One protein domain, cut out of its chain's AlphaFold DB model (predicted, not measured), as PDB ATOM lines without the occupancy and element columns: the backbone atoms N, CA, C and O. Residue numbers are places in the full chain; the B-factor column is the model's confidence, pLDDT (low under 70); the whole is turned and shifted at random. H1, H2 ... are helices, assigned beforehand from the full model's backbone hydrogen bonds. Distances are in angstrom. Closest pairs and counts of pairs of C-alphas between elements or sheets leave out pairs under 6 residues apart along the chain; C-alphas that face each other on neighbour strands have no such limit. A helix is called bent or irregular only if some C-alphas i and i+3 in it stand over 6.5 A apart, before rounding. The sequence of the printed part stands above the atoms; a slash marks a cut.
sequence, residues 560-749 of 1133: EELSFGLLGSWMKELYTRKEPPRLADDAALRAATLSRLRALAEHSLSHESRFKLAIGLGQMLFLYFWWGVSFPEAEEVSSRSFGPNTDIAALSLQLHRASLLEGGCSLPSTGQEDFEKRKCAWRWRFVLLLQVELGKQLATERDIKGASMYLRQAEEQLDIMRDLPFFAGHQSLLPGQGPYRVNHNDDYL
ATOM      1  N   GLU A 560      -1.083 -23.085  23.187       71.12
ATOM      2  CA  GLU A 560      -0.965 -22.194  22.023       71.12
ATOM      3  C   GLU A 560      -1.092 -22.976  20.703       71.12
ATOM      4  O   GLU A 560      -1.844 -22.572  19.817       71.12
ATOM      5  N   GLU A 561      -0.420 -24.125  20.577       67.56
ATOM      6  CA  GLU A 561      -0.519 -24.996  19.398       67.56
ATOM      7  C   GLU A 561      -1.944 -25.551  19.234       67.56
ATOM      8  O   GLU A 561      -2.493 -25.549  18.130       67.56
ATOM      9  N   LEU A 562      -2.585 -25.929  20.346       66.75
ATOM     10  CA  LEU A 562      -4.001 -26.295  20.385       66.75
ATOM     11  C   LEU A 562      -4.898 -25.136  19.916       66.75
ATOM     12  O   LEU A 562      -5.773 -25.341  19.078       66.75
ATOM     13  N   SER A 563      -4.661 -23.918  20.409       66.06
ATOM     14  CA  SER A 563      -5.440 -22.725  20.042       66.06
ATOM     15  C   SER A 563      -5.288 -22.358  18.562       66.06
ATOM     16  O   SER A 563      -6.277 -22.054  17.893       66.06
ATOM     17  N   PHE A 564      -4.067 -22.436  18.024       70.75
ATOM     18  CA  PHE A 564      -3.780 -22.241  16.600       70.75
ATOM     19  C   PHE A 564      -4.486 -23.298  15.737       70.75
ATOM     20  O   PHE A 564      -5.162 -22.950  14.767       70.75
ATOM     21  N   GLY A 565      -4.392 -24.577  16.120       65.50
ATOM     22  CA  GLY A 565      -5.048 -25.684  15.421       65.50
ATOM     23  C   GLY A 565      -6.576 -25.583  15.423       65.50
ATOM     24  O   GLY A 565      -7.204 -25.823  14.389       65.50
ATOM     25  N   LEU A 566      -7.181 -25.176  16.545       65.69
ATOM     26  CA  LEU A 566      -8.627 -24.948  16.661       65.69
ATOM     27  C   LEU A 566      -9.091 -23.782  15.778       65.69
ATOM     28  O   LEU A 566     -10.000 -23.964  14.967       65.69
ATOM     29  N   LEU A 567      -8.445 -22.613  15.875       67.56
ATOM     30  CA  LEU A 567      -8.799 -21.432  15.074       67.56
ATOM     31  C   LEU A 567      -8.611 -21.674  13.569       67.56
ATOM     32  O   LEU A 567      -9.477 -21.299  12.781       67.56
ATOM     33  N   GLY A 568      -7.522 -22.342  13.172       66.31
ATOM     34  CA  GLY A 568      -7.274 -22.723  11.780       66.31
ATOM     35  C   GLY A 568      -8.295 -23.728  11.246       66.31
ATOM     36  O   GLY A 568      -8.796 -23.561  10.135       66.31
ATOM     37  N   SER A 569      -8.671 -24.732  12.048       65.44
ATOM     38  CA  SER A 569      -9.697 -25.715  11.665       65.44
ATOM     39  C   SER A 569     -11.074 -25.070  11.504       65.44
ATOM     40  O   SER A 569     -11.749 -25.320  10.510       65.44
ATOM     41  N   TRP A 570     -11.461 -24.189  12.432       71.81
ATOM     42  CA  TRP A 570     -12.726 -23.451  12.396       71.81
ATOM     43  C   TRP A 570     -12.812 -22.483  11.204       71.81
ATOM     44  O   TRP A 570     -13.804 -22.492  10.475       71.81
ATOM     45  N   MET A 571     -11.762 -21.698  10.935       67.88
ATOM     46  CA  MET A 571     -11.727 -20.821   9.753       67.88
ATOM     47  C   MET A 571     -11.720 -21.616   8.443       67.88
ATOM     48  O   MET A 571     -12.396 -21.218   7.493       67.88
ATOM     49  N   LYS A 572     -11.030 -22.766   8.394       65.69
ATOM     50  CA  LYS A 572     -11.098 -23.685   7.251       65.69
ATOM     51  C   LYS A 572     -12.519 -24.211   7.051       65.69
ATOM     52  O   LYS A 572     -13.021 -24.126   5.938       65.69
ATOM     53  N   GLU A 573     -13.190 -24.674   8.106       68.50
ATOM     54  CA  GLU A 573     -14.576 -25.154   8.039       68.50
ATOM     55  C   GLU A 573     -15.546 -24.064   7.556       68.50
ATOM     56  O   GLU A 573     -16.313 -24.307   6.626       68.50
ATOM     57  N   LEU A 574     -15.470 -22.843   8.103       67.00
ATOM     58  CA  LEU A 574     -16.291 -21.710   7.651       67.00
ATOM     59  C   LEU A 574     -16.044 -21.332   6.181       67.00
ATOM     60  O   LEU A 574     -16.960 -20.851   5.506       67.00
ATOM     61  N   TYR A 575     -14.829 -21.540   5.669       62.56
ATOM     62  CA  TYR A 575     -14.503 -21.295   4.265       62.56
ATOM     63  C   TYR A 575     -14.975 -22.446   3.355       62.56
ATOM     64  O   TYR A 575     -15.554 -22.195   2.298       62.56
ATOM     65  N   THR A 576     -14.768 -23.705   3.758       56.88
ATOM     66  CA  THR A 576     -15.034 -24.906   2.943       56.88
ATOM     67  C   THR A 576     -16.376 -25.591   3.232       56.88
ATOM     68  O   THR A 576     -16.600 -26.708   2.758       56.88
ATOM     69  N   ARG A 577     -17.282 -24.975   4.010       62.56
ATOM     70  CA  ARG A 577     -18.612 -25.535   4.320       62.56
ATOM     71  C   ARG A 577     -19.360 -25.892   3.030       62.56
ATOM     72  O   ARG A 577     -19.396 -25.108   2.089       62.56
ATOM     73  N   LYS A 578     -19.983 -27.075   2.973       54.53
ATOM     74  CA  LYS A 578     -20.675 -27.562   1.758       54.53
ATOM     75  C   LYS A 578     -22.006 -26.854   1.467       54.53
ATOM     76  O   LYS A 578     -22.495 -26.916   0.346       54.53
ATOM     77  N   GLU A 579     -22.557 -26.167   2.460       51.91
ATOM     78  CA  GLU A 579     -23.811 -25.416   2.400       51.91
ATOM     79  C   GLU A 579     -23.546 -23.924   2.666       51.91
ATOM     80  O   GLU A 579     -22.686 -23.603   3.492       51.91
ATOM     81  N   PRO A 580     -24.291 -23.001   2.032       56.16
ATOM     82  CA  PRO A 580     -24.192 -21.578   2.328       56.16
ATOM     83  C   PRO A 580     -24.786 -21.214   3.713       56.16
ATOM     84  O   PRO A 580     -25.585 -21.973   4.276       56.16
ATOM     85  N   PRO A 581     -24.431 -20.043   4.273       58.97
ATOM     86  CA  PRO A 581     -23.381 -19.145   3.795       58.97
ATOM     87  C   PRO A 581     -21.980 -19.731   4.037       58.97
ATOM     88  O   PRO A 581     -21.725 -20.371   5.060       58.97
ATOM     89  N   ARG A 582     -21.072 -19.498   3.081       67.00
ATOM     90  CA  ARG A 582     -19.625 -19.729   3.222       67.00
ATOM     91  C   ARG A 582     -18.933 -18.394   3.437       67.00
ATOM     92  O   ARG A 582     -19.325 -17.401   2.823       67.00
ATOM     93  N   LEU A 583     -17.849 -18.387   4.207       67.75
ATOM     94  CA  LEU A 583     -17.085 -17.169   4.498       67.75
ATOM     95  C   LEU A 583     -16.563 -16.468   3.231       67.75
ATOM     96  O   LEU A 583     -16.426 -15.250   3.203       67.75
ATOM     97  N   ALA A 584     -16.321 -17.221   2.160       61.91
ATOM     98  CA  ALA A 584     -15.869 -16.686   0.880       61.91
ATOM     99  C   ALA A 584     -16.970 -15.988   0.059       61.91
ATOM    100  O   ALA A 584     -16.696 -15.033  -0.664       61.91
ATOM    101  N   ASP A 585     -18.227 -16.416   0.197       62.25
ATOM    102  CA  ASP A 585     -19.340 -15.901  -0.612       62.25
ATOM    103  C   ASP A 585     -20.102 -14.773   0.110       62.25
ATOM    104  O   ASP A 585     -20.536 -13.815  -0.526       62.25
ATOM    105  N   ASP A 586     -20.226 -14.848   1.438       65.25
ATOM    106  CA  ASP A 586     -21.066 -13.949   2.237       65.25
ATOM    107  C   ASP A 586     -20.268 -12.788   2.868       65.25
ATOM    108  O   ASP A 586     -19.422 -12.973   3.748       65.25
ATOM    109  N   ALA A 587     -20.560 -11.562   2.422       68.19
ATOM    110  CA  ALA A 587     -19.918 -10.342   2.913       68.19
ATOM    111  C   ALA A 587     -20.364  -9.928   4.330       68.19
ATOM    112  O   ALA A 587     -19.558  -9.364   5.072       68.19
ATOM    113  N   ALA A 588     -21.605 -10.223   4.728       65.50
ATOM    114  CA  ALA A 588     -22.104  -9.928   6.070       65.50
ATOM    115  C   ALA A 588     -21.488 -10.890   7.098       65.50
ATOM    116  O   ALA A 588     -21.042 -10.455   8.160       65.50
ATOM    117  N   LEU A 589     -21.356 -12.172   6.741       70.00
ATOM    118  CA  LEU A 589     -20.631 -13.166   7.534       70.00
ATOM    119  C   LEU A 589     -19.151 -12.787   7.701       70.00
ATOM    120  O   LEU A 589     -18.622 -12.892   8.807       70.00
ATOM    121  N   ARG A 590     -18.487 -12.281   6.648       75.69
ATOM    122  CA  ARG A 590     -17.120 -11.736   6.759       75.69
ATOM    123  C   ARG A 590     -17.037 -10.542   7.704       75.69
ATOM    124  O   ARG A 590     -16.151 -10.523   8.552       75.69
ATOM    125  N   ALA A 591     -17.939  -9.566   7.590       71.56
ATOM    126  CA  ALA A 591     -17.943  -8.390   8.463       71.56
ATOM    127  C   ALA A 591     -18.191  -8.766   9.938       71.56
ATOM    128  O   ALA A 591     -17.477  -8.299  10.827       71.56
ATOM    129  N   ALA A 592     -19.142  -9.671  10.197       68.50
ATOM    130  CA  ALA A 592     -19.430 -10.178  11.534       68.50
ATOM    131  C   ALA A 592     -18.242 -10.956  12.130       68.50
ATOM    132  O   ALA A 592     -17.852 -10.702  13.272       68.50
ATOM    133  N   THR A 593     -17.630 -11.864  11.362       75.50
ATOM    134  CA  THR A 593     -16.450 -12.630  11.797       75.50
ATOM    135  C   THR A 593     -15.234 -11.730  12.026       75.50
ATOM    136  O   THR A 593     -14.551 -11.894  13.037       75.50
ATOM    137  N   LEU A 594     -14.983 -10.741  11.161       80.12
ATOM    138  CA  LEU A 594     -13.892  -9.778  11.340       80.12
ATOM    139  C   LEU A 594     -14.063  -8.943  12.614       80.12
ATOM    140  O   LEU A 594     -13.115  -8.808  13.384       80.12
ATOM    141  N   SER A 595     -15.271  -8.432  12.869       78.38
ATOM    142  CA  SER A 595     -15.584  -7.669  14.085       78.38
ATOM    143  C   SER A 595     -15.295  -8.479  15.362       78.38
ATOM    144  O   SER A 595     -14.674  -7.983  16.301       78.38
ATOM    145  N   ARG A 596     -15.628  -9.777  15.358       75.75
ATOM    146  CA  ARG A 596     -15.358 -10.706  16.473       75.75
ATOM    147  C   ARG A 596     -13.877 -11.024  16.646       75.75
ATOM    148  O   ARG A 596     -13.378 -10.992  17.768       75.75
ATOM    149  N   LEU A 597     -13.167 -11.304  15.550       81.00
ATOM    150  CA  LEU A 597     -11.716 -11.523  15.576       81.00
ATOM    151  C   LEU A 597     -10.979 -10.281  16.090       81.00
ATOM    152  O   LEU A 597     -10.040 -10.416  16.871       81.00
ATOM    153  N   ARG A 598     -11.441  -9.081  15.716       83.94
ATOM    154  CA  ARG A 598     -10.944  -7.806  16.237       83.94
ATOM    155  C   ARG A 598     -11.190  -7.666  17.743       83.94
ATOM    156  O   ARG A 598     -10.236  -7.419  18.472       83.94
ATOM    157  N   ALA A 599     -12.418  -7.871  18.220       79.44
ATOM    158  CA  ALA A 599     -12.737  -7.765  19.647       79.44
ATOM    159  C   ALA A 599     -11.924  -8.758  20.504       79.44
ATOM    160  O   ALA A 599     -11.376  -8.389  21.544       79.44
ATOM    161  N   LEU A 600     -11.768 -10.005  20.041       77.56
ATOM    162  CA  LEU A 600     -10.949 -11.009  20.726       77.56
ATOM    163  C   LEU A 600      -9.443 -10.679  20.662       77.56
ATOM    164  O   LEU A 600      -8.725 -10.938  21.626       77.56
ATOM    165  N   ALA A 601      -8.961 -10.065  19.578       84.75
ATOM    166  CA  ALA A 601      -7.589  -9.568  19.465       84.75
ATOM    167  C   ALA A 601      -7.299  -8.398  20.419       84.75
ATOM    168  O   ALA A 601      -6.311  -8.439  21.149       84.75
ATOM    169  N   GLU A 602      -8.171  -7.389  20.472       83.19
ATOM    170  CA  GLU A 602      -8.065  -6.257  21.406       83.19
ATOM    171  C   GLU A 602      -8.137  -6.740  22.871       83.19
ATOM    172  O   GLU A 602      -7.396  -6.261  23.735       83.19
ATOM    173  N   HIS A 603      -8.950  -7.765  23.158       76.06
ATOM    174  CA  HIS A 603      -9.003  -8.402  24.475       76.06
ATOM    175  C   HIS A 603      -7.758  -9.256  24.801       76.06
ATOM    176  O   HIS A 603      -7.299  -9.261  25.943       76.06
ATOM    177  N   SER A 604      -7.178  -9.947  23.811       78.94
ATOM    178  CA  SER A 604      -5.930 -10.720  23.950       78.94
ATOM    179  C   SER A 604      -4.716  -9.811  24.184       78.94
ATOM    180  O   SER A 604      -3.898 -10.103  25.051       78.94
ATOM    181  N   LEU A 605      -4.631  -8.673  23.486       80.75
ATOM    182  CA  LEU A 605      -3.544  -7.698  23.643       80.75
ATOM    183  C   LEU A 605      -3.613  -6.902  24.957       80.75
ATOM    184  O   LEU A 605      -2.591  -6.401  25.415       80.75
ATOM    185  N   SER A 606      -4.793  -6.790  25.576       76.31
ATOM    186  CA  SER A 606      -4.985  -6.083  26.855       76.31
ATOM    187  C   SER A 606      -4.795  -6.958  28.103       76.31
ATOM    188  O   SER A 606      -4.820  -6.432  29.215       76.31
ATOM    189  N   HIS A 607      -4.589  -8.272  27.947       70.69
ATOM    190  CA  HIS A 607      -4.443  -9.218  29.056       70.69
ATOM    191  C   HIS A 607      -3.259 -10.161  28.809       70.69
ATOM    192  O   HIS A 607      -3.395 -11.145  28.086       70.69
ATOM    193  N   GLU A 608      -2.119  -9.908  29.462       60.22
ATOM    194  CA  GLU A 608      -0.862 -10.659  29.260       60.22
ATOM    195  C   GLU A 608      -1.026 -12.184  29.401       60.22
ATOM    196  O   GLU A 608      -0.412 -12.956  28.671       60.22
ATOM    197  N   SER A 609      -1.937 -12.643  30.265       58.47
ATOM    198  CA  SER A 609      -2.264 -14.066  30.441       58.47
ATOM    199  C   SER A 609      -2.967 -14.733  29.243       58.47
ATOM    200  O   SER A 609      -3.277 -15.923  29.313       58.47
ATOM    201  N   ARG A 610      -3.241 -13.995  28.156       61.44
ATOM    202  CA  ARG A 610      -3.964 -14.456  26.955       61.44
ATOM    203  C   ARG A 610      -3.160 -14.340  25.652       61.44
ATOM    204  O   ARG A 610      -3.741 -14.510  24.576       61.44
ATOM    205  N   PHE A 611      -1.843 -14.111  25.705       72.00
ATOM    206  CA  PHE A 611      -0.998 -14.075  24.500       72.00
ATOM    207  C   PHE A 611      -0.916 -15.420  23.751       72.00
ATOM    208  O   PHE A 611      -0.640 -15.426  22.554       72.00
ATOM    209  N   LYS A 612      -1.283 -16.542  24.385       71.12
ATOM    210  CA  LYS A 612      -1.432 -17.873  23.752       71.12
ATOM    211  C   LYS A 612      -2.414 -17.927  22.573       71.12
ATOM    212  O   LYS A 612      -2.379 -18.872  21.792       71.12
ATOM    213  N   LEU A 613      -3.304 -16.939  22.429       74.88
ATOM    214  CA  LEU A 613      -4.174 -16.816  21.251       74.88
ATOM    215  C   LEU A 613      -3.539 -15.994  20.119       74.88
ATOM    216  O   LEU A 613      -4.025 -16.039  18.988       74.88
ATOM    217  N   ALA A 614      -2.470 -15.241  20.391       83.62
ATOM    218  CA  ALA A 614      -1.978 -14.195  19.501       83.62
ATOM    219  C   ALA A 614      -1.443 -14.739  18.167       83.62
ATOM    220  O   ALA A 614      -1.710 -14.142  17.128       83.62
ATOM    221  N   ILE A 615      -0.778 -15.900  18.147       83.00
ATOM    222  CA  ILE A 615      -0.349 -16.524  16.883       83.00
ATOM    223  C   ILE A 615      -1.539 -16.942  16.001       83.00
ATOM    224  O   ILE A 615      -1.516 -16.727  14.791       83.00
ATOM    225  N   GLY A 616      -2.605 -17.489  16.599       80.62
ATOM    226  CA  GLY A 616      -3.811 -17.904  15.879       80.62
ATOM    227  C   GLY A 616      -4.614 -16.709  15.370       80.62
ATOM    228  O   GLY A 616      -4.926 -16.631  14.184       80.62
ATOM    229  N   LEU A 617      -4.896 -15.739  16.241       83.31
ATOM    230  CA  LEU A 617      -5.615 -14.513  15.884       83.31
ATOM    231  C   LEU A 617      -4.828 -13.665  14.873       83.31
ATOM    232  O   LEU A 617      -5.419 -13.143  13.930       83.31
ATOM    233  N   GLY A 618      -3.502 -13.578  15.030       87.69
ATOM    234  CA  GLY A 618      -2.603 -12.901  14.098       87.69
ATOM    235  C   GLY A 618      -2.710 -13.490  12.697       87.69
ATOM    236  O   GLY A 618      -2.976 -12.743  11.751       87.69
ATOM    237  N   GLN A 619      -2.636 -14.821  12.588       84.56
ATOM    238  CA  GLN A 619      -2.767 -15.546  11.323       84.56
ATOM    239  C   GLN A 619      -4.155 -15.382  10.683       84.56
ATOM    240  O   GLN A 619      -4.251 -15.227   9.465       84.56
ATOM    241  N   MET A 620      -5.239 -15.367  11.469       82.50
ATOM    242  CA  MET A 620      -6.584 -15.165  10.912       82.50
ATOM    243  C   MET A 620      -6.817 -13.717  10.465       82.50
ATOM    244  O   MET A 620      -7.366 -13.500   9.387       82.50
ATOM    245  N   LEU A 621      -6.339 -12.716  11.211       85.62
ATOM    246  CA  LEU A 621      -6.380 -11.317  10.764       85.62
ATOM    247  C   LEU A 621      -5.438 -11.056   9.571       85.62
ATOM    248  O   LEU A 621      -5.767 -10.250   8.704       85.62
ATOM    249  N   PHE A 622      -4.336 -11.803   9.450       84.44
ATOM    250  CA  PHE A 622      -3.502 -11.839   8.243       84.44
ATOM    251  C   PHE A 622      -4.284 -12.363   7.022       84.44
ATOM    252  O   PHE A 622      -4.052 -11.895   5.912       84.44
ATOM    253  N   LEU A 623      -5.259 -13.273   7.168       77.62
ATOM    254  CA  LEU A 623      -6.162 -13.596   6.050       77.62
ATOM    255  C   LEU A 623      -7.017 -12.379   5.658       77.62
ATOM    256  O   LEU A 623      -7.070 -12.028   4.480       77.62
ATOM    257  N   TYR A 624      -7.617 -11.705   6.644       77.25
ATOM    258  CA  TYR A 624      -8.529 -10.578   6.425       77.25
ATOM    259  C   TYR A 624      -7.881  -9.299   5.888       77.25
ATOM    260  O   TYR A 624      -8.589  -8.522   5.248       77.25
ATOM    261  N   PHE A 625      -6.578  -9.077   6.106       78.69
ATOM    262  CA  PHE A 625      -5.863  -7.905   5.582       78.69
ATOM    263  C   PHE A 625      -6.166  -7.706   4.089       78.69
ATOM    264  O   PHE A 625      -6.674  -6.657   3.709       78.69
ATOM    265  N   TRP A 626      -5.984  -8.735   3.257       72.75
ATOM    266  CA  TRP A 626      -6.201  -8.662   1.804       72.75
ATOM    267  C   TRP A 626      -7.663  -8.850   1.349       72.75
ATOM    268  O   TRP A 626      -7.914  -8.949   0.150       72.75
ATOM    269  N   TRP A 627      -8.641  -8.904   2.263       68.19
ATOM    270  CA  TRP A 627     -10.059  -9.124   1.924       68.19
ATOM    271  C   TRP A 627     -10.913  -7.840   1.865       68.19
ATOM    272  O   TRP A 627     -12.090  -7.925   1.520       68.19
ATOM    273  N   GLY A 628     -10.368  -6.662   2.199       56.22
ATOM    274  CA  GLY A 628     -11.012  -5.342   2.005       56.22
ATOM    275  C   GLY A 628     -12.266  -5.029   2.828       56.22
ATOM    276  O   GLY A 628     -12.811  -3.929   2.736       56.22
ATOM    277  N   VAL A 629     -12.711  -5.967   3.664       55.09
ATOM    278  CA  VAL A 629     -13.952  -5.867   4.441       55.09
ATOM    279  C   VAL A 629     -13.979  -4.569   5.257       55.09
ATOM    280  O   VAL A 629     -13.113  -4.322   6.098       55.09
ATOM    281  N   SER A 630     -14.980  -3.735   4.974       45.88
ATOM    282  CA  SER A 630     -15.220  -2.448   5.637       45.88
ATOM    283  C   SER A 630     -16.226  -2.608   6.783       45.88
ATOM    284  O   SER A 630     -17.058  -3.515   6.756       45.88
ATOM    285  N   PHE A 631     -16.161  -1.735   7.790       47.78
ATOM    286  CA  PHE A 631     -17.075  -1.780   8.937       47.78
ATOM    287  C   PHE A 631     -18.483  -1.251   8.576       47.78
ATOM    288  O   PHE A 631     -18.578  -0.325   7.769       47.78
ATOM    289  N   PRO A 632     -19.572  -1.766   9.190       40.16
ATOM    290  CA  PRO A 632     -20.943  -1.302   8.919       40.16
ATOM    291  C   PRO A 632     -21.248   0.149   9.327       40.16
ATOM    292  O   PRO A 632     -22.299   0.669   8.976       40.16
ATOM    293  N   GLU A 633     -20.362   0.787  10.094       37.81
ATOM    294  CA  GLU A 633     -20.575   2.101  10.723       37.81
ATOM    295  C   GLU A 633     -20.184   3.289   9.816       37.81
ATOM    296  O   GLU A 633     -20.297   4.444  10.219       37.81
ATOM    297  N   ALA A 634     -19.725   3.027   8.587       37.91
ATOM    298  CA  ALA A 634     -19.388   4.056   7.604       37.91
ATOM    299  C   ALA A 634     -20.595   4.377   6.700       37.91
ATOM    300  O   ALA A 634     -20.882   3.642   5.756       37.91
ATOM    301  N   GLU A 635     -21.279   5.499   6.957       32.34
ATOM    302  CA  GLU A 635     -22.502   5.901   6.231       32.34
ATOM    303  C   GLU A 635     -22.294   6.217   4.729       32.34
ATOM    304  O   GLU A 635     -23.265   6.261   3.974       32.34
ATOM    305  N   GLU A 636     -21.050   6.367   4.255       31.67
ATOM    306  CA  GLU A 636     -20.717   6.510   2.827       31.67
ATOM    307  C   GLU A 636     -20.035   5.251   2.260       31.67
ATOM    308  O   GLU A 636     -18.820   5.206   2.046       31.67
ATOM    309  N   VAL A 637     -20.828   4.220   1.944       33.28
ATOM    310  CA  VAL A 637     -20.352   3.029   1.210       33.28
ATOM    311  C   VAL A 637     -20.115   3.375  -0.268       33.28
ATOM    312  O   VAL A 637     -20.894   3.034  -1.161       33.28
ATOM    313  N   SER A 638     -19.013   4.077  -0.539       28.25
ATOM    314  CA  SER A 638     -18.510   4.260  -1.903       28.25
ATOM    315  C   SER A 638     -18.108   2.906  -2.510       28.25
ATOM    316  O   SER A 638     -17.669   1.991  -1.814       28.25
ATOM    317  N   SER A 639     -18.260   2.746  -3.826       30.50
ATOM    318  CA  SER A 639     -18.227   1.441  -4.509       30.50
ATOM    319  C   SER A 639     -16.829   0.821  -4.709       30.50
ATOM    320  O   SER A 639     -16.596   0.114  -5.692       30.50
ATOM    321  N   ARG A 640     -15.880   1.074  -3.793       33.75
ATOM    322  CA  ARG A 640     -14.500   0.557  -3.829       33.75
ATOM    323  C   ARG A 640     -13.936   0.256  -2.434       33.75
ATOM    324  O   ARG A 640     -13.240   1.083  -1.855       33.75
ATOM    325  N   SER A 641     -14.127  -0.975  -1.964       37.59
ATOM    326  CA  SER A 641     -13.341  -1.557  -0.864       37.59
ATOM    327  C   SER A 641     -12.964  -3.025  -1.117       37.59
ATOM    328  O   SER A 641     -13.090  -3.897  -0.267       37.59
ATOM    329  N   PHE A 642     -12.440  -3.295  -2.317       48.03
ATOM    330  CA  PHE A 642     -11.564  -4.446  -2.546       48.03
ATOM    331  C   PHE A 642     -10.117  -3.955  -2.463       48.03
ATOM    332  O   PHE A 642      -9.686  -3.174  -3.312       48.03
ATOM    333  N   GLY A 643      -9.387  -4.372  -1.429       57.28
ATOM    334  CA  GLY A 643      -7.991  -3.989  -1.222       57.28
ATOM    335  C   GLY A 643      -7.476  -4.279   0.196       57.28
ATOM    336  O   GLY A 643      -8.264  -4.605   1.080       57.28
ATOM    337  N   PRO A 644      -6.159  -4.186   0.423       70.38
ATOM    338  CA  PRO A 644      -5.534  -4.343   1.740       70.38
ATOM    339  C   PRO A 644      -6.038  -3.337   2.806       70.38
ATOM    340  O   PRO A 644      -5.862  -2.133   2.658       70.38
ATOM    341  N   ASN A 645      -6.615  -3.829   3.910       83.81
ATOM    342  CA  ASN A 645      -7.057  -3.043   5.076       83.81
ATOM    343  C   ASN A 645      -5.911  -2.840   6.099       83.81
ATOM    344  O   ASN A 645      -5.509  -3.770   6.807       83.81
ATOM    345  N   THR A 646      -5.395  -1.613   6.187       86.75
ATOM    346  CA  THR A 646      -4.203  -1.250   6.972       86.75
ATOM    347  C   THR A 646      -4.376  -1.366   8.492       86.75
ATOM    348  O   THR A 646      -3.436  -1.798   9.164       86.75
ATOM    349  N   ASP A 647      -5.563  -1.092   9.042       86.69
ATOM    350  CA  ASP A 647      -5.850  -1.267  10.478       86.69
ATOM    351  C   ASP A 647      -5.791  -2.747  10.888       86.69
ATOM    352  O   ASP A 647      -5.206  -3.108  11.913       86.69
ATOM    353  N   ILE A 648      -6.351  -3.629  10.057       88.56
ATOM    354  CA  ILE A 648      -6.342  -5.077  10.298       88.56
ATOM    355  C   ILE A 648      -4.926  -5.659  10.168       88.56
ATOM    356  O   ILE A 648      -4.550  -6.523  10.965       88.56
ATOM    357  N   ALA A 649      -4.102  -5.140   9.252       88.88
ATOM    358  CA  ALA A 649      -2.677  -5.469   9.198       88.88
ATOM    359  C   ALA A 649      -1.923  -5.015  10.453       88.88
ATOM    360  O   ALA A 649      -1.135  -5.782  11.005       88.88
ATOM    361  N   ALA A 650      -2.176  -3.792  10.932       91.56
ATOM    362  CA  ALA A 650      -1.552  -3.265  12.142       91.56
ATOM    363  C   ALA A 650      -1.945  -4.071  13.394       91.56
ATOM    364  O   ALA A 650      -1.116  -4.264  14.287       91.56
ATOM    365  N   LEU A 651      -3.180  -4.580  13.461       92.06
ATOM    366  CA  LEU A 651      -3.652  -5.448  14.543       92.06
ATOM    367  C   LEU A 651      -3.060  -6.867  14.450       92.06
ATOM    368  O   LEU A 651      -2.542  -7.379  15.443       92.06
ATOM    369  N   SER A 652      -3.041  -7.470  13.254       92.69
ATOM    370  CA  SER A 652      -2.351  -8.744  12.991       92.69
ATOM    371  C   SER A 652      -0.866  -8.668  13.381       92.69
ATOM    372  O   SER A 652      -0.359  -9.530  14.099       92.69
ATOM    373  N   LEU A 653      -0.182  -7.582  13.010       94.00
ATOM    374  CA  LEU A 653       1.219  -7.334  13.348       94.00
ATOM    375  C   LEU A 653       1.462  -7.227  14.862       94.00
ATOM    376  O   LEU A 653       2.455  -7.763  15.357       94.00
ATOM    377  N   GLN A 654       0.575  -6.563  15.609       93.12
ATOM    378  CA  GLN A 654       0.671  -6.491  17.073       93.12
ATOM    379  C   GLN A 654       0.567  -7.880  17.713       93.12
ATOM    380  O   GLN A 654       1.367  -8.210  18.587       93.12
ATOM    381  N   LEU A 655      -0.348  -8.723  17.229       92.12
ATOM    382  CA  LEU A 655      -0.501 -10.101  17.701       92.12
ATOM    383  C   LEU A 655       0.714 -10.970  17.347       92.12
ATOM    384  O   LEU A 655       1.234 -11.678  18.208       92.12
ATOM    385  N   HIS A 656       1.239 -10.881  16.120       92.50
ATOM    386  CA  HIS A 656       2.458 -11.605  15.753       92.50
ATOM    387  C   HIS A 656       3.675 -11.142  16.579       92.50
ATOM    388  O   HIS A 656       4.463 -11.988  17.006       92.50
ATOM    389  N   ARG A 657       3.795  -9.845  16.908       92.12
ATOM    390  CA  ARG A 657       4.809  -9.334  17.856       92.12
ATOM    391  C   ARG A 657       4.614  -9.884  19.274       92.12
ATOM    392  O   ARG A 657       5.583 -10.357  19.861       92.12
ATOM    393  N   ALA A 658       3.389  -9.904  19.803       89.56
ATOM    394  CA  ALA A 658       3.095 -10.528  21.099       89.56
ATOM    395  C   ALA A 658       3.454 -12.030  21.105       89.56
ATOM    396  O   ALA A 658       4.044 -12.525  22.064       89.56
ATOM    397  N   SER A 659       3.214 -12.735  19.992       89.50
ATOM    398  CA  SER A 659       3.571 -14.151  19.837       89.50
ATOM    399  C   SER A 659       5.085 -14.426  19.848       89.50
ATOM    400  O   SER A 659       5.492 -15.546  20.160       89.50
ATOM    401  N   LEU A 660       5.938 -13.438  19.535       90.25
ATOM    402  CA  LEU A 660       7.394 -13.571  19.694       90.25
ATOM    403  C   LEU A 660       7.813 -13.518  21.169       90.25
ATOM    404  O   LEU A 660       8.738 -14.230  21.561       90.25
ATOM    405  N   LEU A 661       7.125 -12.704  21.975       86.06
ATOM    406  CA  LEU A 661       7.376 -12.578  23.411       86.06
ATOM    407  C   LEU A 661       6.909 -13.834  24.159       86.06
ATOM    408  O   LEU A 661       7.722 -14.460  24.835       86.06
ATOM    409  N   GLU A 662       5.656 -14.257  23.955       84.56
ATOM    410  CA  GLU A 662       5.078 -15.473  24.565       84.56
ATOM    411  C   GLU A 662       5.880 -16.734  24.198       84.56
ATOM    412  O   GLU A 662       6.197 -17.561  25.051       84.56
ATOM    413  N   GLY A 663       6.299 -16.857  22.932       82.81
ATOM    414  CA  GLY A 663       7.136 -17.970  22.480       82.81
ATOM    415  C   GLY A 663       8.575 -17.952  23.022       82.81
ATOM    416  O   GLY A 663       9.290 -18.946  22.874       82.81
ATOM    417  N   GLY A 664       9.041 -16.855  23.632       87.56
ATOM    418  CA  GLY A 664      10.452 -16.660  23.997       87.56
ATOM    419  C   GLY A 664      11.387 -16.528  22.784       87.56
ATOM    420  O   GLY A 664      12.590 -16.767  22.885       87.56
ATOM    421  N   CYS A 665      10.840 -16.162  21.624       91.06
ATOM    422  CA  CYS A 665      11.518 -16.160  20.326       91.06
ATOM    423  C   CYS A 665      12.492 -14.988  20.124       91.06
ATOM    424  O   CYS A 665      13.240 -14.981  19.149       91.06
ATOM    425  N   SER A 666      12.482 -14.013  21.034       89.12
ATOM    426  CA  SER A 666      13.410 -12.872  21.063       89.12
ATOM    427  C   SER A 666      14.520 -13.022  22.113       89.12
ATOM    428  O   SER A 666      15.264 -12.075  22.347       89.12
ATOM    429  N   LEU A 667      14.623 -14.176  22.784       88.00
ATOM    430  CA  LEU A 667      15.641 -14.436  23.807       88.00
ATOM    431  C   LEU A 667      16.850 -15.159  23.181       88.00
ATOM    432  O   LEU A 667      16.690 -16.295  22.734       88.00
ATOM    433  N   PRO A 668      18.074 -14.592  23.219       86.38
ATOM    434  CA  PRO A 668      19.278 -15.270  22.718       86.38
ATOM    435  C   PRO A 668      19.634 -16.572  23.459       86.38
ATOM    436  O   PRO A 668      20.467 -17.341  22.990       86.38
ATOM    437  N   SER A 669      19.023 -16.824  24.622       86.88
ATOM    438  CA  SER A 669      19.162 -18.057  25.405       86.88
ATOM    439  C   SER A 669      18.216 -19.190  24.978       86.88
ATOM    440  O   SER A 669      18.337 -20.298  25.504       86.88
ATOM    441  N   THR A 670      17.279 -18.949  24.055       87.00
ATOM    442  CA  THR A 670      16.393 -19.991  23.516       87.00
ATOM    443  C   THR A 670      17.197 -20.906  22.590       87.00
ATOM    444  O   THR A 670      17.618 -20.500  21.510       87.00
ATOM    445  N   GLY A 671      17.424 -22.150  23.024       84.75
ATOM    446  CA  GLY A 671      18.165 -23.151  22.254       84.75
ATOM    447  C   GLY A 671      17.480 -23.518  20.933       84.75
ATOM    448  O   GLY A 671      16.253 -23.504  20.843       84.75
ATOM    449  N   GLN A 672      18.276 -23.890  19.926       82.88
ATOM    450  CA  GLN A 672      17.824 -24.172  18.555       82.88
ATOM    451  C   GLN A 672      16.620 -25.127  18.487       82.88
ATOM    452  O   GLN A 672      15.616 -24.797  17.863       82.88
ATOM    453  N   GLU A 673      16.678 -26.266  19.185       82.69
ATOM    454  CA  GLU A 673      15.599 -27.265  19.190       82.69
ATOM    455  C   GLU A 673      14.256 -26.674  19.673       82.69
ATOM    456  O   GLU A 673      13.194 -26.975  19.128       82.69
ATOM    457  N   ASP A 674      14.293 -25.780  20.662       83.25
ATOM    458  CA  ASP A 674      13.109 -25.083  21.170       83.25
ATOM    459  C   ASP A 674      12.656 -23.955  20.231       83.25
ATOM    460  O   ASP A 674      11.453 -23.757  20.050       83.25
ATOM    461  N   PHE A 675      13.590 -23.256  19.582       88.19
ATOM    462  CA  PHE A 675      13.303 -22.237  18.566       88.19
ATOM    463  C   PHE A 675      12.552 -22.836  17.358       88.19
ATOM    464  O   PHE A 675      11.571 -22.261  16.871       88.19
ATOM    465  N   GLU A 676      12.966 -24.029  16.920       82.56
ATOM    466  CA  GLU A 676      12.348 -24.809  15.839       82.56
ATOM    467  C   GLU A 676      10.983 -25.396  16.233       82.56
ATOM    468  O   GLU A 676      10.015 -25.279  15.470       82.56
ATOM    469  N   LYS A 677      10.868 -25.988  17.435       80.62
ATOM    470  CA  LYS A 677       9.593 -26.502  17.975       80.62
ATOM    471  C   LYS A 677       8.537 -25.403  18.060       80.62
ATOM    472  O   LYS A 677       7.441 -25.565  17.531       80.62
ATOM    473  N   ARG A 678       8.885 -24.256  18.653       82.62
ATOM    474  CA  ARG A 678       7.982 -23.108  18.866       82.62
ATOM    475  C   ARG A 678       7.706 -22.296  17.590       82.62
ATOM    476  O   ARG A 678       6.973 -21.306  17.642       82.62
ATOM    477  N   LYS A 679       8.282 -22.696  16.446       86.25
ATOM    478  CA  LYS A 679       8.174 -22.020  15.139       86.25
ATOM    479  C   LYS A 679       8.631 -20.557  15.175       86.25
ATOM    480  O   LYS A 679       8.118 -19.721  14.435       86.25
ATOM    481  N   CYS A 680       9.620 -20.230  16.005       90.25
ATOM    482  CA  CYS A 680      10.111 -18.860  16.158       90.25
ATOM    483  C   CYS A 680      10.612 -18.265  14.830       90.25
ATOM    484  O   CYS A 680      10.294 -17.120  14.509       90.25
ATOM    485  N   ALA A 681      11.287 -19.070  14.006       89.62
ATOM    486  CA  ALA A 681      11.764 -18.674  12.681       89.62
ATOM    487  C   ALA A 681      10.632 -18.303  11.693       89.62
ATOM    488  O   ALA A 681      10.829 -17.498  10.781       89.62
ATOM    489  N   TRP A 682       9.432 -18.858  11.885       89.12
ATOM    490  CA  TRP A 682       8.228 -18.539  11.113       89.12
ATOM    491  C   TRP A 682       7.555 -17.261  11.634       89.12
ATOM    492  O   TRP A 682       7.245 -16.365  10.848       89.12
ATOM    493  N   ARG A 683       7.419 -17.121  12.964       91.75
ATOM    494  CA  ARG A 683       6.853 -15.920  13.615       91.75
ATOM    495  C   ARG A 683       7.613 -14.650  13.219       91.75
ATOM    496  O   ARG A 683       6.991 -13.664  12.830       91.75
ATOM    497  N   TRP A 684       8.948 -14.696  13.252       94.00
ATOM    498  CA  TRP A 684       9.819 -13.588  12.840       94.00
ATOM    499  C   TRP A 684       9.579 -13.164  11.383       94.00
ATOM    500  O   TRP A 684       9.439 -11.973  11.095       94.00
ATOM    501  N   ARG A 685       9.437 -14.131  10.469       92.75
ATOM    502  CA  ARG A 685       9.144 -13.868   9.052       92.75
ATOM    503  C   ARG A 685       7.758 -13.252   8.843       92.75
ATOM    504  O   ARG A 685       7.646 -12.309   8.066       92.75
ATOM    505  N   PHE A 686       6.730 -13.676   9.582       92.25
ATOM    506  CA  PHE A 686       5.413 -13.017   9.550       92.25
ATOM    507  C   PHE A 686       5.457 -11.567  10.050       92.25
ATOM    508  O   PHE A 686       4.844 -10.687   9.446       92.25
ATOM    509  N   VAL A 687       6.231 -11.296  11.106       94.31
ATOM    510  CA  VAL A 687       6.437  -9.942  11.640       94.31
ATOM    511  C   VAL A 687       7.127  -9.022  10.619       94.31
ATOM    512  O   VAL A 687       6.713  -7.867  10.496       94.31
ATOM    513  N   LEU A 688       8.115  -9.512   9.860       94.31
ATOM    514  CA  LEU A 688       8.729  -8.763   8.751       94.31
ATOM    515  C   LEU A 688       7.769  -8.562   7.571       94.31
ATOM    516  O   LEU A 688       7.618  -7.438   7.096       94.31
ATOM    517  N   LEU A 689       7.105  -9.630   7.118       92.56
ATOM    518  CA  LEU A 689       6.182  -9.606   5.980       92.56
ATOM    519  C   LEU A 689       5.068  -8.571   6.187       92.56
ATOM    520  O   LEU A 689       4.854  -7.713   5.332       92.56
ATOM    521  N   LEU A 690       4.414  -8.594   7.353       93.00
ATOM    522  CA  LEU A 690       3.363  -7.636   7.702       93.00
ATOM    523  C   LEU A 690       3.874  -6.191   7.750       93.00
ATOM    524  O   LEU A 690       3.186  -5.300   7.262       93.00
ATOM    525  N   GLN A 691       5.073  -5.937   8.285       94.00
ATOM    526  CA  GLN A 691       5.640  -4.581   8.336       94.00
ATOM    527  C   GLN A 691       5.988  -4.037   6.951       94.00
ATOM    528  O   GLN A 691       5.693  -2.877   6.660       94.00
ATOM    529  N   VAL A 692       6.588  -4.861   6.088       92.31
ATOM    530  CA  VAL A 692       6.960  -4.433   4.735       92.31
ATOM    531  C   VAL A 692       5.719  -4.208   3.872       92.31
ATOM    532  O   VAL A 692       5.645  -3.190   3.189       92.31
ATOM    533  N   GLU A 693       4.718  -5.089   3.929       91.62
ATOM    534  CA  GLU A 693       3.493  -4.927   3.134       91.62
ATOM    535  C   GLU A 693       2.586  -3.800   3.647       91.62
ATOM    536  O   GLU A 693       2.077  -3.022   2.841       91.62
ATOM    537  N   LEU A 694       2.460  -3.613   4.966       91.75
ATOM    538  CA  LEU A 694       1.783  -2.443   5.538       91.75
ATOM    539  C   LEU A 694       2.512  -1.140   5.166       91.75
ATOM    540  O   LEU A 694       1.877  -0.157   4.786       91.75
ATOM    541  N   GLY A 695       3.849  -1.142   5.192       92.75
ATOM    542  CA  GLY A 695       4.667  -0.015   4.744       92.75
ATOM    543  C   GLY A 695       4.484   0.316   3.257       92.75
ATOM    544  O   GLY A 695       4.315   1.483   2.903       92.75
ATOM    545  N   LYS A 696       4.454  -0.703   2.387       90.25
ATOM    546  CA  LYS A 696       4.165  -0.573   0.946       90.25
ATOM    547  C   LYS A 696       2.747  -0.051   0.691       90.25
ATOM    548  O   LYS A 696       2.562   0.798  -0.185       90.25
ATOM    549  N   GLN A 697       1.760  -0.511   1.459       89.50
ATOM    550  CA  GLN A 697       0.377  -0.068   1.300       89.50
ATOM    551  C   GLN A 697       0.198   1.395   1.718       89.50
ATOM    552  O   GLN A 697      -0.288   2.194   0.921       89.50
ATOM    553  N   LEU A 698       0.694   1.785   2.895       89.88
ATOM    554  CA  LEU A 698       0.642   3.177   3.360       89.88
ATOM    555  C   LEU A 698       1.389   4.129   2.408       89.88
ATOM    556  O   LEU A 698       0.936   5.247   2.167       89.88
ATOM    557  N   ALA A 699       2.489   3.682   1.788       89.25
ATOM    558  CA  ALA A 699       3.180   4.457   0.753       89.25
ATOM    559  C   ALA A 699       2.317   4.652  -0.510       89.25
ATOM    560  O   ALA A 699       2.336   5.729  -1.107       89.25
ATOM    561  N   THR A 700       1.532   3.639  -0.889       87.38
ATOM    562  CA  THR A 700       0.586   3.683  -2.018       87.38
ATOM    563  C   THR A 700      -0.599   4.613  -1.720       87.38
ATOM    564  O   THR A 700      -0.993   5.412  -2.571       87.38
ATOM    565  N   GLU A 701      -1.093   4.594  -0.480       86.19
ATOM    566  CA  GLU A 701      -2.108   5.511   0.071       86.19
ATOM    567  C   GLU A 701      -1.576   6.935   0.328       86.19
ATOM    568  O   GLU A 701      -2.349   7.857   0.589       86.19
ATOM    569  N   ARG A 702      -0.260   7.140   0.168       89.31
ATOM    570  CA  ARG A 702       0.491   8.393   0.371       89.31
ATOM    571  C   ARG A 702       0.680   8.830   1.831       89.31
ATOM    572  O   ARG A 702       1.176   9.938   2.050       89.31
ATOM    573  N   ASP A 703       0.423   7.973   2.823       90.19
ATOM    574  CA  ASP A 703       0.973   8.176   4.171       90.19
ATOM    575  C   ASP A 703       2.459   7.789   4.213       90.19
ATOM    576  O   ASP A 703       2.875   6.724   4.676       90.19
ATOM    577  N   ILE A 704       3.289   8.725   3.758       92.88
ATOM    578  CA  ILE A 704       4.749   8.615   3.796       92.88
ATOM    579  C   ILE A 704       5.275   8.499   5.241       92.88
ATOM    580  O   ILE A 704       6.351   7.939   5.455       92.88
ATOM    581  N   LYS A 705       4.541   8.992   6.251       92.56
ATOM    582  CA  LYS A 705       4.976   8.955   7.655       92.56
ATOM    583  C   LYS A 705       4.756   7.567   8.258       92.56
ATOM    584  O   LYS A 705       5.698   7.023   8.834       92.56
ATOM    585  N   GLY A 706       3.564   6.994   8.104       91.69
ATOM    586  CA  GLY A 706       3.261   5.616   8.498       91.69
ATOM    587  C   GLY A 706       4.119   4.609   7.737       91.69
ATOM    588  O   GLY A 706       4.759   3.762   8.359       91.69
ATOM    589  N   ALA A 707       4.257   4.772   6.416       92.81
ATOM    590  CA  ALA A 707       5.155   3.952   5.603       92.81
ATOM    591  C   ALA A 707       6.606   3.991   6.114       92.81
ATOM    592  O   ALA A 707       7.207   2.952   6.379       92.81
ATOM    593  N   SER A 708       7.156   5.192   6.332       94.19
ATOM    594  CA  SER A 708       8.513   5.372   6.867       94.19
ATOM    595  C   SER A 708       8.691   4.798   8.278       94.19
ATOM    596  O   SER A 708       9.809   4.435   8.641       94.19
ATOM    597  N   MET A 709       7.627   4.727   9.084       95.00
ATOM    598  CA  MET A 709       7.658   4.111  10.411       95.00
ATOM    599  C   MET A 709       7.733   2.583  10.313       95.00
ATOM    600  O   MET A 709       8.644   1.993  10.886       95.00
ATOM    601  N   TYR A 710       6.820   1.941   9.579       95.44
ATOM    602  CA  TYR A 710       6.787   0.476   9.487       95.44
ATOM    603  C   TYR A 710       7.977  -0.103   8.713       95.44
ATOM    604  O   TYR A 710       8.503  -1.138   9.112       95.44
ATOM    605  N   LEU A 711       8.461   0.579   7.667       93.25
ATOM    606  CA  LEU A 711       9.637   0.125   6.916       93.25
ATOM    607  C   LEU A 711      10.924   0.184   7.755       93.25
ATOM    608  O   LEU A 711      11.687  -0.776   7.732       93.25
ATOM    609  N   ARG A 712      11.127   1.235   8.565       94.12
ATOM    610  CA  ARG A 712      12.256   1.283   9.516       94.12
ATOM    611  C   ARG A 712      12.129   0.248  10.624       94.12
ATOM    612  O   ARG A 712      13.117  -0.386  10.964       94.12
ATOM    613  N   GLN A 713      10.920   0.005  11.133       94.38
ATOM    614  CA  GLN A 713      10.714  -1.081  12.092       94.38
ATOM    615  C   GLN A 713      11.072  -2.451  11.493       94.38
ATOM    616  O   GLN A 713      11.597  -3.293  12.218       94.38
ATOM    617  N   ALA A 714      10.872  -2.667  10.185       94.19
ATOM    618  CA  ALA A 714      11.287  -3.903   9.518       94.19
ATOM    619  C   ALA A 714      12.817  -4.031   9.421       94.19
ATOM    620  O   ALA A 714      13.338  -5.134   9.553       94.19
ATOM    621  N   GLU A 715      13.539  -2.921   9.241       92.50
ATOM    622  CA  GLU A 715      15.006  -2.880   9.330       92.50
ATOM    623  C   GLU A 715      15.473  -3.163  10.773       92.50
ATOM    624  O   GLU A 715      16.308  -4.039  10.983       92.50
ATOM    625  N   GLU A 716      14.847  -2.541  11.779       92.75
ATOM    626  CA  GLU A 716      15.109  -2.788  13.209       92.75
ATOM    627  C   GLU A 716      14.846  -4.255  13.612       92.75
ATOM    628  O   GLU A 716      15.609  -4.836  14.383       92.75
ATOM    629  N   GLN A 717      13.785  -4.892  13.094       92.38
ATOM    630  CA  GLN A 717      13.534  -6.322  13.338       92.38
ATOM    631  C   GLN A 717      14.566  -7.214  12.636       92.38
ATOM    632  O   GLN A 717      14.927  -8.257  13.176       92.38
ATOM    633  N   LEU A 718      15.044  -6.816  11.453       92.06
ATOM    634  CA  LEU A 718      16.071  -7.550  10.715       92.06
ATOM    635  C   LEU A 718      17.409  -7.548  11.468       92.06
ATOM    636  O   LEU A 718      18.092  -8.570  11.493       92.06
ATOM    637  N   ASP A 719      17.751  -6.439  12.125       91.06
ATOM    638  CA  ASP A 719      18.927  -6.348  12.996       91.06
ATOM    639  C   ASP A 719      18.783  -7.212  14.258       91.06
ATOM    640  O   ASP A 719      19.705  -7.953  14.589       91.06
ATOM    641  N   ILE A 720      17.604  -7.258  14.893       91.56
ATOM    642  CA  ILE A 720      17.361  -8.204  16.002       91.56
ATOM    643  C   ILE A 720      17.490  -9.663  15.528       91.56
ATOM    644  O   ILE A 720      18.037 -10.499  16.245       91.56
ATOM    645  N   MET A 721      17.030  -9.987  14.313       93.19
ATOM    646  CA  MET A 721      17.208 -11.325  13.741       93.19
ATOM    647  C   MET A 721      18.681 -11.659  13.468       93.19
ATOM    648  O   MET A 721      19.069 -12.802  13.684       93.19
ATOM    649  N   ARG A 722      19.512 -10.694  13.051       91.19
ATOM    650  CA  ARG A 722      20.964 -10.887  12.844       91.19
ATOM    651  C   ARG A 722      21.705 -11.281  14.127       91.19
ATOM    652  O   ARG A 722      22.641 -12.075  14.054       91.19
ATOM    653  N   ASP A 723      21.271 -10.763  15.275       90.38
ATOM    654  CA  ASP A 723      21.900 -11.003  16.583       90.38
ATOM    655  C   ASP A 723      21.423 -12.298  17.285       90.38
ATOM    656  O   ASP A 723      22.015 -12.723  18.283       90.38
ATOM    657  N   LEU A 724      20.363 -12.956  16.794       91.75
ATOM    658  CA  LEU A 724      19.835 -14.191  17.391       91.75
ATOM    659  C   LEU A 724      20.630 -15.434  16.931       91.75
ATOM    660  O   LEU A 724      20.704 -15.688  15.727       91.75
ATOM    661  N   PRO A 725      21.137 -16.292  17.847       90.50
ATOM    662  CA  PRO A 725      22.019 -17.412  17.491       90.50
ATOM    663  C   PRO A 725      21.467 -18.417  16.471       90.50
ATOM    664  O   PRO A 725      22.253 -19.023  15.752       90.50
ATOM    665  N   PHE A 726      20.143 -18.592  16.390       89.88
ATOM    666  CA  PHE A 726      19.512 -19.475  15.401       89.88
ATOM    667  C   PHE A 726      19.770 -19.024  13.955       89.88
ATOM    668  O   PHE A 726      19.958 -19.856  13.081       89.88
ATOM    669  N   PHE A 727      19.794 -17.713  13.712       90.19
ATOM    670  CA  PHE A 727      19.934 -17.119  12.382       90.19
ATOM    671  C   PHE A 727      21.403 -16.884  11.970       90.19
ATOM    672  O   PHE A 727      21.690 -16.283  10.928       90.19
ATOM    673  N   ALA A 728      22.359 -17.325  12.792       85.50
ATOM    674  CA  ALA A 728      23.774 -17.037  12.611       85.50
ATOM    675  C   ALA A 728      24.330 -17.675  11.324       85.50
ATOM    676  O   ALA A 728      24.423 -18.893  11.186       85.50
ATOM    677  N   GLY A 729      24.762 -16.829  10.384       81.25
ATOM    678  CA  GLY A 729      25.379 -17.257   9.123       81.25
ATOM    679  C   GLY A 729      24.418 -17.459   7.948       81.25
ATOM    680  O   GLY A 729      24.883 -17.896   6.899       81.25
ATOM    681  N   HIS A 730      23.131 -17.121   8.096       88.94
ATOM    682  CA  HIS A 730      22.123 -17.147   7.027       88.94
ATOM    683  C   HIS A 730      22.442 -16.091   5.951       88.94
ATOM    684  O   HIS A 730      22.665 -14.919   6.274       88.94
ATOM    685  N   GLN A 731      22.457 -16.466   4.665       84.19
ATOM    686  CA  GLN A 731      22.876 -15.549   3.592       84.19
ATOM    687  C   GLN A 731      21.895 -14.387   3.378       84.19
ATOM    688  O   GLN A 731      22.312 -13.264   3.076       84.19
ATOM    689  N   SER A 732      20.599 -14.633   3.572       83.69
ATOM    690  CA  SER A 732      19.531 -13.633   3.478       83.69
ATOM    691  C   SER A 732      19.614 -12.524   4.527       83.69
ATOM    692  O   SER A 732      19.077 -11.438   4.313       83.69
ATOM    693  N   LEU A 733      20.312 -12.769   5.638       87.69
ATOM    694  CA  LEU A 733      20.440 -11.842   6.762       87.69
ATOM    695  C   LEU A 733      21.778 -11.096   6.782       87.69
ATOM    696  O   LEU A 733      22.004 -10.273   7.667       87.69
ATOM    697  N   LEU A 734      22.655 -11.296   5.794       84.88
ATOM    698  CA  LEU A 734      23.929 -10.575   5.712       84.88
ATOM    699  C   LEU A 734      23.740  -9.035   5.695       84.88
ATOM    700  O   LEU A 734      22.698  -8.535   5.251       84.88
ATOM    701  N   PRO A 735      24.730  -8.248   6.164       83.12
ATOM    702  CA  PRO A 735      24.671  -6.788   6.109       83.12
ATOM    703  C   PRO A 735      24.429  -6.270   4.685       83.12
ATOM    704  O   PRO A 735      25.048  -6.733   3.729       83.12
ATOM    705  N   GLY A 736      23.515  -5.307   4.543       81.00
ATOM    706  CA  GLY A 736      23.093  -4.771   3.244       81.00
ATOM    707  C   GLY A 736      21.973  -5.554   2.545       81.00
ATOM    708  O   GLY A 736      21.411  -5.045   1.578       81.00
ATOM    709  N   GLN A 737      21.586  -6.739   3.037       85.69
ATOM    710  CA  GLN A 737      20.310  -7.354   2.656       85.69
ATOM    711  C   GLN A 737      19.151  -6.613   3.347       85.69
ATOM    712  O   GLN A 737      19.255  -6.247   4.521       85.69
ATOM    713  N   GLY A 738      18.057  -6.390   2.614       88.38
ATOM    714  CA  GLY A 738      16.826  -5.779   3.131       88.38
ATOM    715  C   GLY A 738      15.792  -6.818   3.588       88.38
ATOM    716  O   GLY A 738      15.869  -7.977   3.173       88.38
ATOM    717  N   PRO A 739      14.772  -6.425   4.376       89.12
ATOM    718  CA  PRO A 739      13.860  -7.362   5.046       89.12
ATOM    719  C   PRO A 739      13.018  -8.219   4.092       89.12
ATOM    720  O   PRO A 739      12.548  -9.285   4.473       89.12
ATOM    721  N   TYR A 740      12.863  -7.795   2.835       86.62
ATOM    722  CA  TYR A 740      12.153  -8.553   1.802       86.62
ATOM    723  C   TYR A 740      13.013  -9.621   1.095       86.62
ATOM    724  O   TYR A 740      12.510 -10.342   0.239       86.62
ATOM    725  N   ARG A 741      14.308  -9.735   1.434       89.38
ATOM    726  CA  ARG A 741      15.209 -10.804   0.958       89.38
ATOM    727  C   ARG A 741      15.374 -11.951   1.965       89.38
ATOM    728  O   ARG A 741      16.217 -12.807   1.738       89.38
ATOM    729  N   VAL A 742      14.579 -12.005   3.035       90.38
ATOM    730  CA  VAL A 742      14.539 -13.164   3.945       90.38
ATOM    731  C   VAL A 742      13.840 -14.344   3.261       90.38
ATOM    732  O   VAL A 742      12.708 -14.202   2.802       90.38
ATOM    733  N   ASN A 743      14.502 -15.504   3.210       89.56
ATOM    734  CA  ASN A 743      13.937 -16.779   2.747       89.56
ATOM    735  C   ASN A 743      13.935 -17.822   3.877       89.56
ATOM    736  O   ASN A 743      14.528 -17.571   4.924       89.56
ATOM    737  N   HIS A 744      13.255 -18.962   3.719       89.81
ATOM    738  CA  HIS A 744      13.238 -20.047   4.723       89.81
ATOM    739  C   HIS A 744      14.189 -21.207   4.382       89.81
ATOM    740  O   HIS A 744      14.606 -21.920   5.288       89.81
ATOM    741  N   ASN A 745      14.626 -21.354   3.125       88.31
ATOM    742  CA  ASN A 745      15.669 -22.320   2.747       88.31
ATOM    743  C   ASN A 745      17.002 -22.107   3.497       88.31
ATOM    744  O   ASN A 745      17.728 -23.076   3.726       88.31
ATOM    745  N   ASP A 746      17.301 -20.879   3.937       88.19
ATOM    746  CA  ASP A 746      18.429 -20.589   4.833       88.19
ATOM    747  C   ASP A 746      18.354 -21.367   6.165       88.19
ATOM    748  O   ASP A 746      19.390 -21.795   6.654       88.19
ATOM    749  N   ASP A 747      17.163 -21.643   6.720       87.06
ATOM    750  CA  ASP A 747      17.020 -22.393   7.987       87.06
ATOM    751  C   ASP A 747      17.453 -23.870   7.848       87.06
ATOM    752  O   ASP A 747      17.702 -24.550   8.842       87.06
ATOM    753  N   TYR A 748      17.549 -24.375   6.613       83.19
ATOM    754  CA  TYR A 748      17.959 -25.748   6.297       83.19
ATOM    755  C   TYR A 748      19.351 -25.833   5.663       83.19
ATOM    756  O   TYR A 748      20.029 -26.854   5.787       83.19
ATOM    757  N   LEU A 749      19.762 -24.787   4.944       81.75
ATOM    758  CA  LEU A 749      21.006 -24.713   4.182       81.75
ATOM    759  C   LEU A 749      21.620 -23.300   4.298       81.75
ATOM    760  O   LEU A 749      21.773 -22.621   3.278       81.75
TER     761      LEU A 749
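This is residues 560 to 749 of the 1133 residues of the protein "ASPH protein" of Symbiodinium sp. KB8 (UniProt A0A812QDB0). Four helices, H7, H6, H4 and H3, sit side by side in that order, each touching the next, with H1 and H2 both packed on H3 at the far side from H6. H6 and H7 form a long hairpin, short H5 sits near the start of H6, the closing stretch 724 to 749 folds back beside H6 and H7, and residues 633 to 639 stick out as a loop between H3 and H4. The printed part has 190 residues with seven named helices, H1 to H7 in order, and no named strand; its class is all helix. It is compact, with a radius of gyration of the C-alphas of 17.7 A and spans of 51 by 40 by 31 A.

H6, residues 680 to 700, touches H7, residues 704 to 723, in a hairpin, opposite ways at a shallow tilt of 21 degrees; the closest C-alphas are those of Gly 695 and Ala 707, 4.1 A apart. H6 also touches H4, residues 646 to 662, opposite ways at 22 degrees, a shallow tilt, closest at the C-alphas of His 656 and Val 687, 6.0 A. H4 touches H3, residues 608 to 625, in a hairpin at a steep tilt of 37 degrees, only just past shallow; the C-alphas of Gly 618 and Ser 652 come closest, 4.3 A. H3 has a kink of 50 degrees near residue 615 and is irregular, with C-alphas 609 and 612 7.7 A apart. H2, residues 587 to 605, touches H3 in a hairpin, closest at the C-alphas of Ser 604 and Arg 610, 5.2 A. H2, H3 and H4 make an up and down bundle, each running against the one before. H1, residues 560 to 576, touches residues 612 to 620 of H3 alone, the same way at a shallow tilt of 29 degrees, closest at the C-alphas of Phe 564 and Gly 616, 4.4 A. H5, residues 672 to 677, is close to H6 but not clearly touching, with the C-alphas of Phe 675 and Ala 681 closest, 7.0 A. Helix packing is mostly aligned, but only just: 4 of 6 touching pairs with a tilt are shallow. H1 and H2 are apart. Every O i to N i+4 pair is within hydrogen-bond range in H1, H2, H5 and H7; the counts are 9 of 14 in H3, 12 of 13 in H4 and 16 of 17 in H6.

H6 spans 30.5 A from C-alpha 680 at (10.111, -18.860, 16.158) to C-alpha 700, and H7 29.0 A, ending with C-alpha 723 at (21.900, -11.003, 16.583). H2 measures 26.5 A, H4 24.5 A, H3 24.4 A, H1 23.9 A and H5 8.6 A. H1 begins with C-alpha 560 at (-0.965, -22.194, 22.023).

The two C-alphas farthest apart, those of Glu 635 and Gly 729, are 53.3 A apart. The printed part has no cut. The link from H3 to H4, residues 626 to 645, is long. The mean pLDDT of the printed part is 78.8; 47 residues are under 70, among them 571 to 588 and 627 to 643.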